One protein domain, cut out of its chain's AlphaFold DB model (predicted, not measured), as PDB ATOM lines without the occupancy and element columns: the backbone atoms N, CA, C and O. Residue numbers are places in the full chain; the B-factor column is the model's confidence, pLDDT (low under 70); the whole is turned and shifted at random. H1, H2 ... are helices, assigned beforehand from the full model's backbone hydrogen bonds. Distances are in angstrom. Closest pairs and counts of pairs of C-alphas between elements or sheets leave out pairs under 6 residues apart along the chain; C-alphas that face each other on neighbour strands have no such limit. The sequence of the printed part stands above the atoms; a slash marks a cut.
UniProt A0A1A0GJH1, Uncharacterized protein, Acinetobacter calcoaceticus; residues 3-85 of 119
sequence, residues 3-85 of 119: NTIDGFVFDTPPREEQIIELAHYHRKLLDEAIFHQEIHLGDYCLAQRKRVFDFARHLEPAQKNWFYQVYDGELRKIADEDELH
ATOM      1  N   ASN A   3      31.027 -45.511  20.810       67.12
ATOM      2  CA  ASN A   3      32.429 -45.739  21.172       67.12
ATOM      3  C   ASN A   3      33.057 -46.783  20.235       67.12
ATOM      4  O   ASN A   3      33.809 -47.644  20.674       67.12
ATOM      5  N   THR A   4      32.662 -46.779  18.964       69.81
ATOM      6  CA  THR A   4      33.014 -47.812  18.009       69.81
ATOM      7  C   THR A   4      33.619 -47.214  16.756       69.81
ATOM      8  O   THR A   4      33.055 -46.293  16.165       69.81
ATOM      9  N   ILE A   5      34.764 -47.757  16.350       75.62
ATOM     10  CA  ILE A   5      35.437 -47.442  15.086       75.62
ATOM     11  C   ILE A   5      35.741 -48.768  14.415       75.62
ATOM     12  O   ILE A   5      36.368 -49.618  15.035       75.62
ATOM     13  N   ASP A   6      35.279 -48.963  13.181       66.94
ATOM     14  CA  ASP A   6      35.622 -50.130  12.353       66.94
ATOM     15  C   ASP A   6      35.440 -51.495  13.052       66.94
ATOM     16  O   ASP A   6      36.146 -52.458  12.778       66.94
ATOM     17  N   GLY A   7      34.458 -51.582  13.960       67.75
ATOM     18  CA  GLY A   7      34.137 -52.789  14.735       67.75
ATOM     19  C   GLY A   7      34.812 -52.885  16.111       67.75
ATOM     20  O   GLY A   7      34.376 -53.693  16.929       67.75
ATOM     21  N   PHE A   8      35.793 -52.031  16.411       74.25
ATOM     22  CA  PHE A   8      36.450 -51.953  17.719       74.25
ATOM     23  C   PHE A   8      35.603 -51.163  18.703       74.25
ATOM     24  O   PHE A   8      35.157 -50.068  18.374       74.25
ATOM     25  N   VAL A   9      35.402 -51.692  19.911       77.12
ATOM     26  CA  VAL A   9      34.753 -50.982  21.023       77.12
ATOM     27  C   VAL A   9      35.838 -50.360  21.894       77.12
ATOM     28  O   VAL A   9      36.662 -51.074  22.457       77.12
ATOM     29  N   PHE A  10      35.821 -49.038  22.013       79.31
ATOM     30  CA  PHE A  10      36.745 -48.277  22.840       79.31
ATOM     31  C   PHE A  10      36.172 -48.049  24.235       79.31
ATOM     32  O   PHE A  10      35.011 -47.652  24.401       79.31
ATOM     33  N   ASP A  11      37.020 -48.244  25.240       75.25
ATOM     34  CA  ASP A  11      36.701 -47.831  26.600       75.25
ATOM     35  C   ASP A  11      36.756 -46.301  26.721       75.25
ATOM     36  O   ASP A  11      37.252 -45.590  25.843       75.25
ATOM     37  N   THR A  12      36.193 -45.757  27.797       71.62
ATOM     38  CA  THR A  12      36.271 -44.321  28.096       71.62
ATOM     39  C   THR A  12      36.904 -44.146  29.478       71.62
ATOM     40  O   THR A  12      36.221 -44.392  30.474       71.62
ATOM     41  N   PRO A  13      38.185 -43.735  29.577       69.81
ATOM     42  CA  PRO A  13      39.099 -43.365  28.488       69.81
ATOM     43  C   PRO A  13      39.591 -44.574  27.661       69.81
ATOM     44  O   PRO A  13      39.639 -45.686  28.191       69.81
ATOM     45  N   PRO A  14      39.959 -44.368  26.381       77.62
ATOM     46  CA  PRO A  14      40.463 -45.440  25.524       77.62
ATOM     47  C   PRO A  14      41.767 -46.008  26.094       77.62
ATOM     48  O   PRO A  14      42.613 -45.255  26.575       77.62
ATOM     49  N   ARG A  15      41.932 -47.334  26.060       82.75
ATOM     50  CA  ARG A  15      43.180 -47.985  26.484       82.75
ATOM     51  C   ARG A  15      44.203 -47.961  25.357       82.75
ATOM     52  O   ARG A  15      43.841 -48.044  24.190       82.75
ATOM     53  N   GLU A  16      45.481 -47.901  25.718       82.88
ATOM     54  CA  GLU A  16      46.589 -47.851  24.756       82.88
ATOM     55  C   GLU A  16      46.567 -49.070  23.825       82.88
ATOM     56  O   GLU A  16      46.630 -48.928  22.610       82.88
ATOM     57  N   GLU A  17      46.326 -50.251  24.399       83.75
ATOM     58  CA  GLU A  17      46.174 -51.527  23.690       83.75
ATOM     59  C   GLU A  17      45.115 -51.465  22.576       83.75
ATOM     60  O   GLU A  17      45.356 -51.945  21.475       83.75
ATOM     61  N   GLN A  18      43.968 -50.822  22.828       83.75
ATOM     62  CA  GLN A  18      42.882 -50.693  21.843       83.75
ATOM     63  C   GLN A  18      43.272 -49.764  20.687       83.75
ATOM     64  O   GLN A  18      42.825 -49.939  19.554       83.75
ATOM     65  N   ILE A  19      44.096 -48.755  20.972       84.12
ATOM     66  CA  ILE A  19      44.589 -47.799  19.976       84.12
ATOM     67  C   ILE A  19      45.664 -48.460  19.105       84.12
ATOM     68  O   ILE A  19      45.626 -48.312  17.883       84.12
ATOM     69  N   ILE A  20      46.570 -49.223  19.726       86.00
ATOM     70  CA  ILE A  20      47.577 -50.048  19.045       86.00
ATOM     71  C   ILE A  20      46.883 -51.055  18.117       86.00
ATOM     72  O   ILE A  20      47.205 -51.138  16.932       86.00
ATOM     73  N   GLU A  21      45.880 -51.781  18.618       85.94
ATOM     74  CA  GLU A  21      45.154 -52.788  17.837       85.94
ATOM     75  C   GLU A  21      44.444 -52.175  16.619       85.94
ATOM     76  O   GLU A  21      44.533 -52.714  15.512       85.94
ATOM     77  N   LEU A  22      43.826 -50.998  16.784       87.31
ATOM     78  CA  LEU A  22      43.246 -50.242  15.673       87.31
ATOM     79  C   LEU A  22      44.308 -49.853  14.634       87.31
ATOM     80  O   LEU A  22      44.053 -49.963  13.435       87.31
ATOM     81  N   ALA A  23      45.488 -49.402  15.069       86.62
ATOM     82  CA  ALA A  23      46.581 -49.028  14.170       86.62
ATOM     83  C   ALA A  23      47.084 -50.229  13.349       86.62
ATOM     84  O   ALA A  23      47.204 -50.126  12.124       86.62
ATOM     85  N   HIS A  24      47.283 -51.390  13.979       86.44
ATOM     86  CA  HIS A  24      47.654 -52.622  13.274       86.44
ATOM     87  C   HIS A  24      46.565 -53.100  12.314       86.44
ATOM     88  O   HIS A  24      46.862 -53.490  11.183       86.44
ATOM     89  N   TYR A  25      45.298 -53.053  12.732       87.06
ATOM     90  CA  TYR A  25      44.174 -53.425  11.877       87.06
ATOM     91  C   TYR A  25      44.111 -52.550  10.621       87.06
ATOM     92  O   TYR A  25      43.985 -53.046   9.503       87.06
ATOM     93  N   HIS A  26      44.274 -51.245  10.805       87.19
ATOM     94  CA  HIS A  26      44.335 -50.276   9.726       87.19
ATOM     95  C   HIS A  26      45.509 -50.497   8.764       87.19
ATOM     96  O   HIS A  26      45.310 -50.384   7.554       87.19
ATOM     97  N   ARG A  27      46.705 -50.838   9.264       83.06
ATOM     98  CA  ARG A  27      47.834 -51.204   8.395       83.06
ATOM     99  C   ARG A  27      47.514 -52.448   7.575       83.06
ATOM    100  O   ARG A  27      47.660 -52.415   6.362       83.06
ATOM    101  N   LYS A  28      47.006 -53.503   8.212       84.44
ATOM    102  CA  LYS A  28      46.673 -54.761   7.532       84.44
ATOM    103  C   LYS A  28      45.653 -54.563   6.410       84.44
ATOM    104  O   LYS A  28      45.792 -55.137   5.336       84.44
ATOM    105  N   LEU A  29      44.636 -53.743   6.662       83.00
ATOM    106  CA  LEU A  29      43.645 -53.377   5.656       83.00
ATOM    107  C   LEU A  29      44.259 -52.612   4.481       83.00
ATOM    108  O   LEU A  29      43.857 -52.824   3.339       83.00
ATOM    109  N   LEU A  30      45.218 -51.725   4.757       82.81
ATOM    110  CA  LEU A  30      45.948 -51.011   3.718       82.81
ATOM    111  C   LEU A  30      46.803 -51.974   2.887       82.81
ATOM    112  O   LEU A  30      46.728 -51.922   1.663       82.81
ATOM    113  N   ASP A  31      47.542 -52.878   3.532       78.81
ATOM    114  CA  ASP A  31      48.366 -53.881   2.852       78.81
ATOM    115  C   ASP A  31      47.512 -54.772   1.949       78.81
ATOM    116  O   ASP A  31      47.852 -54.996   0.791       78.81
ATOM    117  N   GLU A  32      46.352 -55.219   2.432       79.75
ATOM    118  CA  GLU A  32      45.403 -55.988   1.631       79.75
ATOM    119  C   GLU A  32      44.841 -55.159   0.466       79.75
ATOM    120  O   GLU A  32      44.756 -55.650  -0.662       79.75
ATOM    121  N   ALA A  33      44.512 -53.886   0.695       81.12
ATOM    122  CA  ALA A  33      43.982 -52.994  -0.331       81.12
ATOM    123  C   ALA A  33      44.969 -52.728  -1.478       81.12
ATOM    124  O   ALA A  33      44.526 -52.576  -2.617       81.12
ATOM    125  N   ILE A  34      46.283 -52.726  -1.220       76.25
ATOM    126  CA  ILE A  34      47.319 -52.553  -2.258       76.25
ATOM    127  C   ILE A  34      47.224 -53.643  -3.338       76.25
ATOM    128  O   ILE A  34      47.478 -53.373  -4.512       76.25
ATOM    129  N   PHE A  35      46.814 -54.860  -2.975       76.31
ATOM    130  CA  PHE A  35      46.705 -55.981  -3.915       76.31
ATOM    131  C   PHE A  35      45.393 -55.998  -4.716       76.31
ATOM    132  O   PHE A  35      45.238 -56.824  -5.617       76.31
ATOM    133  N   HIS A  36      44.457 -55.090  -4.433       77.44
ATOM    134  CA  HIS A  36      43.157 -55.034  -5.095       77.44
ATOM    135  C   HIS A  36      43.089 -53.854  -6.072       77.44
ATOM    136  O   HIS A  36      42.995 -52.696  -5.676       77.44
ATOM    137  N   GLN A  37      43.056 -54.153  -7.375       64.12
ATOM    138  CA  GLN A  37      43.048 -53.142  -8.445       64.12
ATOM    139  C   GLN A  37      41.799 -52.235  -8.435       64.12
ATOM    140  O   GLN A  37      41.817 -51.145  -9.003       64.12
ATOM    141  N   GLU A  38      40.719 -52.670  -7.784       70.75
ATOM    142  CA  GLU A  38      39.465 -51.918  -7.658       70.75
ATOM    143  C   GLU A  38      39.474 -50.912  -6.494       70.75
ATOM    144  O   GLU A  38      38.591 -50.056  -6.415       70.75
ATOM    145  N   ILE A  39      40.456 -50.988  -5.585       72.44
ATOM    146  CA  ILE A  39      40.520 -50.113  -4.414       72.44
ATOM    147  C   ILE A  39      41.403 -48.901  -4.716       72.44
ATOM    148  O   ILE A  39      42.623 -48.984  -4.848       72.44
ATOM    149  N   HIS A  40      40.779 -47.725  -4.760       78.19
ATOM    150  CA  HIS A  40      41.499 -46.460  -4.811       78.19
ATOM    151  C   HIS A  40      42.105 -46.146  -3.438       78.19
ATOM    152  O   HIS A  40      41.435 -45.618  -2.550       78.19
ATOM    153  N   LEU A  41      43.400 -46.439  -3.284       77.50
ATOM    154  CA  LEU A  41      44.181 -46.205  -2.059       77.50
ATOM    155  C   LEU A  41      43.995 -44.794  -1.475       77.50
ATOM    156  O   LEU A  41      43.869 -44.638  -0.263       77.50
ATOM    157  N   GLY A  42      43.914 -43.768  -2.328       76.69
ATOM    158  CA  GLY A  42      43.674 -42.388  -1.894       76.69
ATOM    159  C   GLY A  42      42.341 -42.206  -1.157       76.69
ATOM    160  O   GLY A  42      42.319 -41.682  -0.042       76.69
ATOM    161  N   ASP A  43      41.240 -42.680  -1.745       81.31
ATOM    162  CA  ASP A  43      39.900 -42.569  -1.152       81.31
ATOM    163  C   ASP A  43      39.771 -43.424   0.110       81.31
ATOM    164  O   ASP A  43      39.136 -43.019   1.089       81.31
ATOM    165  N   TYR A  44      40.429 -44.583   0.114       80.88
ATOM    166  CA  TYR A  44      40.455 -45.497   1.246       80.88
ATOM    167  C   TYR A  44      41.115 -44.864   2.481       80.88
ATOM    168  O   TYR A  44      40.500 -44.780   3.550       80.88
ATOM    169  N   CYS A  45      42.326 -44.323   2.314       80.25
ATOM    170  CA  CYS A  45      43.060 -43.640   3.378       80.25
ATOM    171  C   CYS A  45      42.316 -42.395   3.890       80.25
ATOM    172  O   CYS A  45      42.307 -42.119   5.093       80.25
ATOM    173  N   LEU A  46      41.651 -41.646   3.001       83.88
ATOM    174  CA  LEU A  46      40.829 -40.494   3.385       83.88
ATOM    175  C   LEU A  46      39.618 -40.908   4.225       83.88
ATOM    176  O   LEU A  46      39.338 -40.286   5.254       83.88
ATOM    177  N   ALA A  47      38.916 -41.969   3.818       85.44
ATOM    178  CA  ALA A  47      37.783 -42.497   4.563       85.44
ATOM    179  C   ALA A  47      38.209 -42.966   5.962       85.44
ATOM    180  O   ALA A  47      37.547 -42.639   6.946       85.44
ATOM    181  N   GLN A  48      39.339 -43.663   6.065       84.19
ATOM    182  CA  GLN A  48      39.898 -44.124   7.335       84.19
ATOM    183  C   GLN A  48      40.273 -42.959   8.258       84.19
ATOM    184  O   GLN A  48      39.830 -42.900   9.407       84.19
ATOM    185  N   ARG A  49      41.013 -41.968   7.746       85.12
ATOM    186  CA  ARG A  49      41.389 -40.774   8.517       85.12
ATOM    187  C   ARG A  49      40.164 -39.997   8.998       85.12
ATOM    188  O   ARG A  49      40.163 -39.491  10.120       85.12
ATOM    189  N   LYS A  50      39.109 -39.929   8.181       87.81
ATOM    190  CA  LYS A  50      37.837 -39.316   8.571       87.81
ATOM    191  C   LYS A  50      37.172 -40.069   9.725       87.81
ATOM    192  O   LYS A  50      36.747 -39.417  10.670       87.81
ATOM    193  N   ARG A  51      37.128 -41.406   9.702       86.00
ATOM    194  CA  ARG A  51      36.538 -42.208  10.793       86.00
ATOM    195  C   ARG A  51      37.278 -42.015  12.116       86.00
ATOM    196  O   ARG A  51      36.643 -41.767  13.140       86.00
ATOM    197  N   VAL A  52      38.611 -42.031  12.081       86.75
ATOM    198  CA  VAL A  52      39.449 -41.752  13.260       86.75
ATOM    199  C   VAL A  52      39.201 -40.335  13.788       86.75
ATOM    200  O   VAL A  52      39.027 -40.136  14.989       86.75
ATOM    201  N   PHE A  53      39.131 -39.340  12.898       86.44
ATOM    202  CA  PHE A  53      38.819 -37.959  13.273       86.44
ATOM    203  C   PHE A  53      37.420 -37.816  13.881       86.44
ATOM    204  O   PHE A  53      37.261 -37.148  14.904       86.44
ATOM    205  N   ASP A  54      36.414 -38.448  13.278       86.38
ATOM    206  CA  ASP A  54      35.033 -38.401  13.746       86.38
ATOM    207  C   ASP A  54      34.894 -39.020  15.141       86.38
ATOM    208  O   ASP A  54      34.122 -38.511  15.948       86.38
ATOM    209  N   PHE A  55      35.675 -40.044  15.483       84.12
ATOM    210  CA  PHE A  55      35.765 -40.541  16.856       84.12
ATOM    211  C   PHE A  55      36.491 -39.559  17.779       84.12
ATOM    212  O   PHE A  55      35.932 -39.112  18.782       84.12
ATOM    213  N   ALA A  56      37.709 -39.158  17.406       85.19
ATOM    214  CA  ALA A  56      38.574 -38.329  18.238       85.19
ATOM    215  C   ALA A  56      37.984 -36.939  18.531       85.19
ATOM    216  O   ALA A  56      38.353 -36.304  19.517       85.19
ATOM    217  N   ARG A  57      37.041 -36.450  17.710       86.19
ATOM    218  CA  ARG A  57      36.318 -35.193  17.969       86.19
ATOM    219  C   ARG A  57      35.463 -35.232  19.242       86.19
ATOM    220  O   ARG A  57      35.128 -34.169  19.753       86.19
ATOM    221  N   HIS A  58      35.059 -36.419  19.694       83.19
ATOM    222  CA  HIS A  58      34.200 -36.599  20.868       83.19
ATOM    223  C   HIS A  58      35.001 -36.760  22.167       83.19
ATOM    224  O   HIS A  58      34.410 -36.746  23.243       83.19
ATOM    225  N   LEU A  59      36.325 -36.909  22.072       83.25
ATOM    226  CA  LEU A  59      37.222 -37.013  23.217       83.25
ATOM    227  C   LEU A  59      37.553 -35.630  23.788       83.25
ATOM    228  O   LEU A  59      37.577 -34.625  23.071       83.25
ATOM    229  N   GLU A  60      37.879 -35.587  25.079       85.56
ATOM    230  CA  GLU A  60      38.442 -34.382  25.686       85.56
ATOM    231  C   GLU A  60      39.792 -34.018  25.043       85.56
ATOM    232  O   GLU A  60      40.532 -34.912  24.628       85.56
ATOM    233  N   PRO A  61      40.180 -32.730  24.999       85.50
ATOM    234  CA  PRO A  61      41.401 -32.290  24.317       85.50
ATOM    235  C   PRO A  61      42.675 -33.031  24.753       85.50
ATOM    236  O   PRO A  61      43.515 -33.357  23.917       85.50
ATOM    237  N   ALA A  62      42.806 -33.342  26.047       84.31
ATOM    238  CA  ALA A  62      43.946 -34.090  26.575       84.31
ATOM    239  C   ALA A  62      43.954 -35.554  26.096       84.31
ATOM    240  O   ALA A  62      44.984 -36.051  25.642       84.31
ATOM    241  N   GLN A  63      42.796 -36.219  26.129       83.31
ATOM    242  CA  GLN A  63      42.635 -37.600  25.663       83.31
ATOM    243  C   GLN A  63      42.804 -37.708  24.148       83.31
ATOM    244  O   GLN A  63      43.397 -38.662  23.663       83.31
ATOM    245  N   LYS A  64      42.339 -36.703  23.401       86.50
ATOM    246  CA  LYS A  64      42.514 -36.597  21.953       86.50
ATOM    247  C   LYS A  64      43.992 -36.517  21.569       86.50
ATOM    248  O   LYS A  64      44.422 -37.231  20.670       86.50
ATOM    249  N   ASN A  65      44.762 -35.666  22.247       87.19
ATOM    250  CA  ASN A  65      46.197 -35.537  21.987       87.19
ATOM    251  C   ASN A  65      46.940 -36.838  22.296       87.19
ATOM    252  O   ASN A  65      47.753 -37.274  21.488       87.19
ATOM    253  N   TRP A  66      46.625 -37.472  23.426       86.88
ATOM    254  CA  TRP A  66      47.209 -38.760  23.787       86.88
ATOM    255  C   TRP A  66      46.827 -39.865  22.791       86.88
ATOM    256  O   TRP A  66      47.693 -40.608  22.344       86.88
ATOM    257  N   PHE A  67      45.563 -39.910  22.356       88.12
ATOM    258  CA  PHE A  67      45.097 -40.850  21.338       88.12
ATOM    259  C   PHE A  67      45.890 -40.715  20.035       88.12
ATOM    260  O   PHE A  67      46.377 -41.716  19.521       88.12
ATOM    261  N   TYR A  68      46.064 -39.493  19.518       89.12
ATOM    262  CA  TYR A  68      46.864 -39.278  18.307       89.12
ATOM    263  C   TYR A  68      48.337 -39.604  18.517       89.12
ATOM    264  O   TYR A  68      48.953 -40.185  17.637       89.12
ATOM    265  N   GLN A  69      48.899 -39.275  19.681       89.75
ATOM    266  CA  GLN A  69      50.293 -39.581  19.982       89.75
ATOM    267  C   GLN A  69      50.567 -41.089  19.945       89.75
ATOM    268  O   GLN A  69      51.567 -41.505  19.363       89.75
ATOM    269  N   VAL A  70      49.686 -41.893  20.546       88.81
ATOM    270  CA  VAL A  70      49.788 -43.357  20.512       88.81
ATOM    271  C   VAL A  70      49.531 -43.857  19.093       88.81
ATOM    272  O   VAL A  70      50.374 -44.537  18.526       88.81
ATOM    273  N   TYR A  71      48.412 -43.470  18.481       88.50
ATOM    274  CA  TYR A  71      48.007 -43.969  17.167       88.50
ATOM    275  C   TYR A  71      49.030 -43.652  16.061       88.50
ATOM    276  O   TYR A  71      49.468 -44.554  15.350       88.50
ATOM    277  N   ASP A  72      49.457 -42.392  15.936       87.56
ATOM    278  CA  ASP A  72      50.440 -41.978  14.929       87.56
ATOM    279  C   ASP A  72      51.837 -42.533  15.251       87.56
ATOM    280  O   ASP A  72      52.603 -42.861  14.344       87.56
ATOM    281  N   GLY A  73      52.167 -42.662  16.541       87.44
ATOM    282  CA  GLY A  73      53.412 -43.273  16.998       87.44
ATOM    283  C   GLY A  73      53.521 -44.740  16.588       87.44
ATOM    284  O   GLY A  73      54.550 -45.143  16.053       87.44
ATOM    285  N   GLU A  74      52.454 -45.514  16.783       87.38
ATOM    286  CA  GLU A  74      52.389 -46.923  16.389       87.38
ATOM    287  C   GLU A  74      52.387 -47.097  14.876       87.38
ATOM    288  O   GLU A  74      53.160 -47.896  14.361       87.38
ATOM    289  N   LEU A  75      51.616 -46.295  14.134       84.69
ATOM    290  CA  LEU A  75      51.674 -46.324  12.668       84.69
ATOM    291  C   LEU A  75      53.090 -46.067  12.142       84.69
ATOM    292  O   LEU A  75      53.499 -46.696  11.168       84.69
ATOM    293  N   ARG A  76      53.842 -45.163  12.781       83.81
ATOM    294  CA  ARG A  76      55.225 -44.880  12.393       83.81
ATOM    295  C   ARG A  76      56.168 -46.032  12.722       83.81
ATOM    296  O   ARG A  76      56.982 -46.375  11.879       83.81
ATOM    297  N   LYS A  77      56.030 -46.654  13.898       83.75
ATOM    298  CA  LYS A  77      56.801 -47.858  14.250       83.75
ATOM    299  C   LYS A  77      56.541 -48.994  13.268       83.75
ATOM    300  O   LYS A  77      57.485 -49.579  12.767       83.75
ATOM    301  N   ILE A  78      55.272 -49.252  12.950       81.06
ATOM    302  CA  ILE A  78      54.880 -50.289  11.988       81.06
ATOM    303  C   ILE A  78      55.463 -49.990  10.601       81.06
ATOM    304  O   ILE A  78      55.878 -50.912   9.912       81.06
ATOM    305  N   ALA A  79      55.512 -48.720  10.190       72.88
ATOM    306  CA  ALA A  79      56.132 -48.328   8.928       72.88
ATOM    307  C   ALA A  79      57.663 -48.502   8.931       72.88
ATOM    308  O   ALA A  79      58.211 -48.919   7.919       72.88
ATOM    309  N   ASP A  80      58.336 -48.205  10.047       69.44
ATOM    310  CA  ASP A  80      59.789 -48.376  10.200       69.44
ATOM    311  C   ASP A  80      60.197 -49.864  10.321       69.44
ATOM    312  O   ASP A  80      61.294 -50.239   9.911       69.44
ATOM    313  N   GLU A  81      59.328 -50.715  10.881       65.00
ATOM    314  CA  GLU A  81      59.532 -52.167  11.029       65.00
ATOM    315  C   GLU A  81      59.147 -52.975   9.774       65.00
ATOM    316  O   GLU A  81      59.440 -54.173   9.707       65.00
ATOM    317  N   ASP A  82      58.508 -52.357   8.775       58.06
ATOM    318  CA  ASP A  82      58.099 -53.039   7.546       58.06
ATOM    319  C   ASP A  82      59.300 -53.279   6.614       58.06
ATOM    320  O   ASP A  82      59.684 -52.455   5.780       58.06
ATOM    321  N   GLU A  83      59.895 -54.463   6.768       52.09
ATOM    322  CA  GLU A  83      61.068 -54.982   6.052       52.09
ATOM    323  C   GLU A  83      60.909 -54.990   4.512       52.09
ATOM    324  O   GLU A  83      61.894 -55.138   3.786       52.09
ATOM    325  N   LEU A  84      59.684 -54.816   3.992       54.59
ATOM    326  CA  LEU A  84      59.387 -54.787   2.555       54.59
ATOM    327  C   LEU A  84      59.703 -53.432   1.890       54.59
ATOM    328  O   LEU A  84      59.966 -53.385   0.686       54.59
ATOM    329  N   HIS A  85      59.718 -52.345   2.666       52.44
ATOM    330  CA  HIS A  85      60.098 -50.998   2.231       52.44
ATOM    331  C   HIS A  85      61.053 -50.374   3.258       52.44
ATOM    332  O   HIS A  85      60.677 -49.416   3.934       52.44
TER     333      HIS A  85
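Overview. This is residues 3 to 85 of the 119 residues of an uncharacterized protein of Acinetobacter calcoaceticus (UniProt A0A1A0GJH1). H2 and H3 open from their link as a V, and H1 spans both arms, packing with residues 26 to 34 on residues 41 to 48 of H2 and crossing H3. The 83 printed residues include named helices H1, H2, H3 in that order and no named strand: all helix, compact, radius of gyration of the C-alphas 13.3 A, only just elongated at 38 by 25 by 18 A.

Arrangement. Find H1, residues 16 to 34, and H2, residues 41 to 56: this hairpin touches, closest C-alphas Ala 33 and Leu 41, 7.0 A, at a shallow tilt of 17 degrees, opposite ways. H3, residues 61 to 81, touches H1 at a steep tilt of 48 degrees, closest C-alphas Ile 19 and Tyr 71, 5.9 A. In these helices every O i to N i+4 pair is within hydrogen-bond range.

Along the chain. From C-alpha 16 at (46.589, -47.851, 24.756) H1 runs 27.4 A; H2 runs 22.5 A; H3 runs 30.0 A to C-alpha 81 at (59.532, -52.167, 11.029).

Size, cuts and confidence. The printed part has no cut; residues 80 to 85 stand free, and 12 printed residues have pLDDT under 70, among them residues 80 to 85.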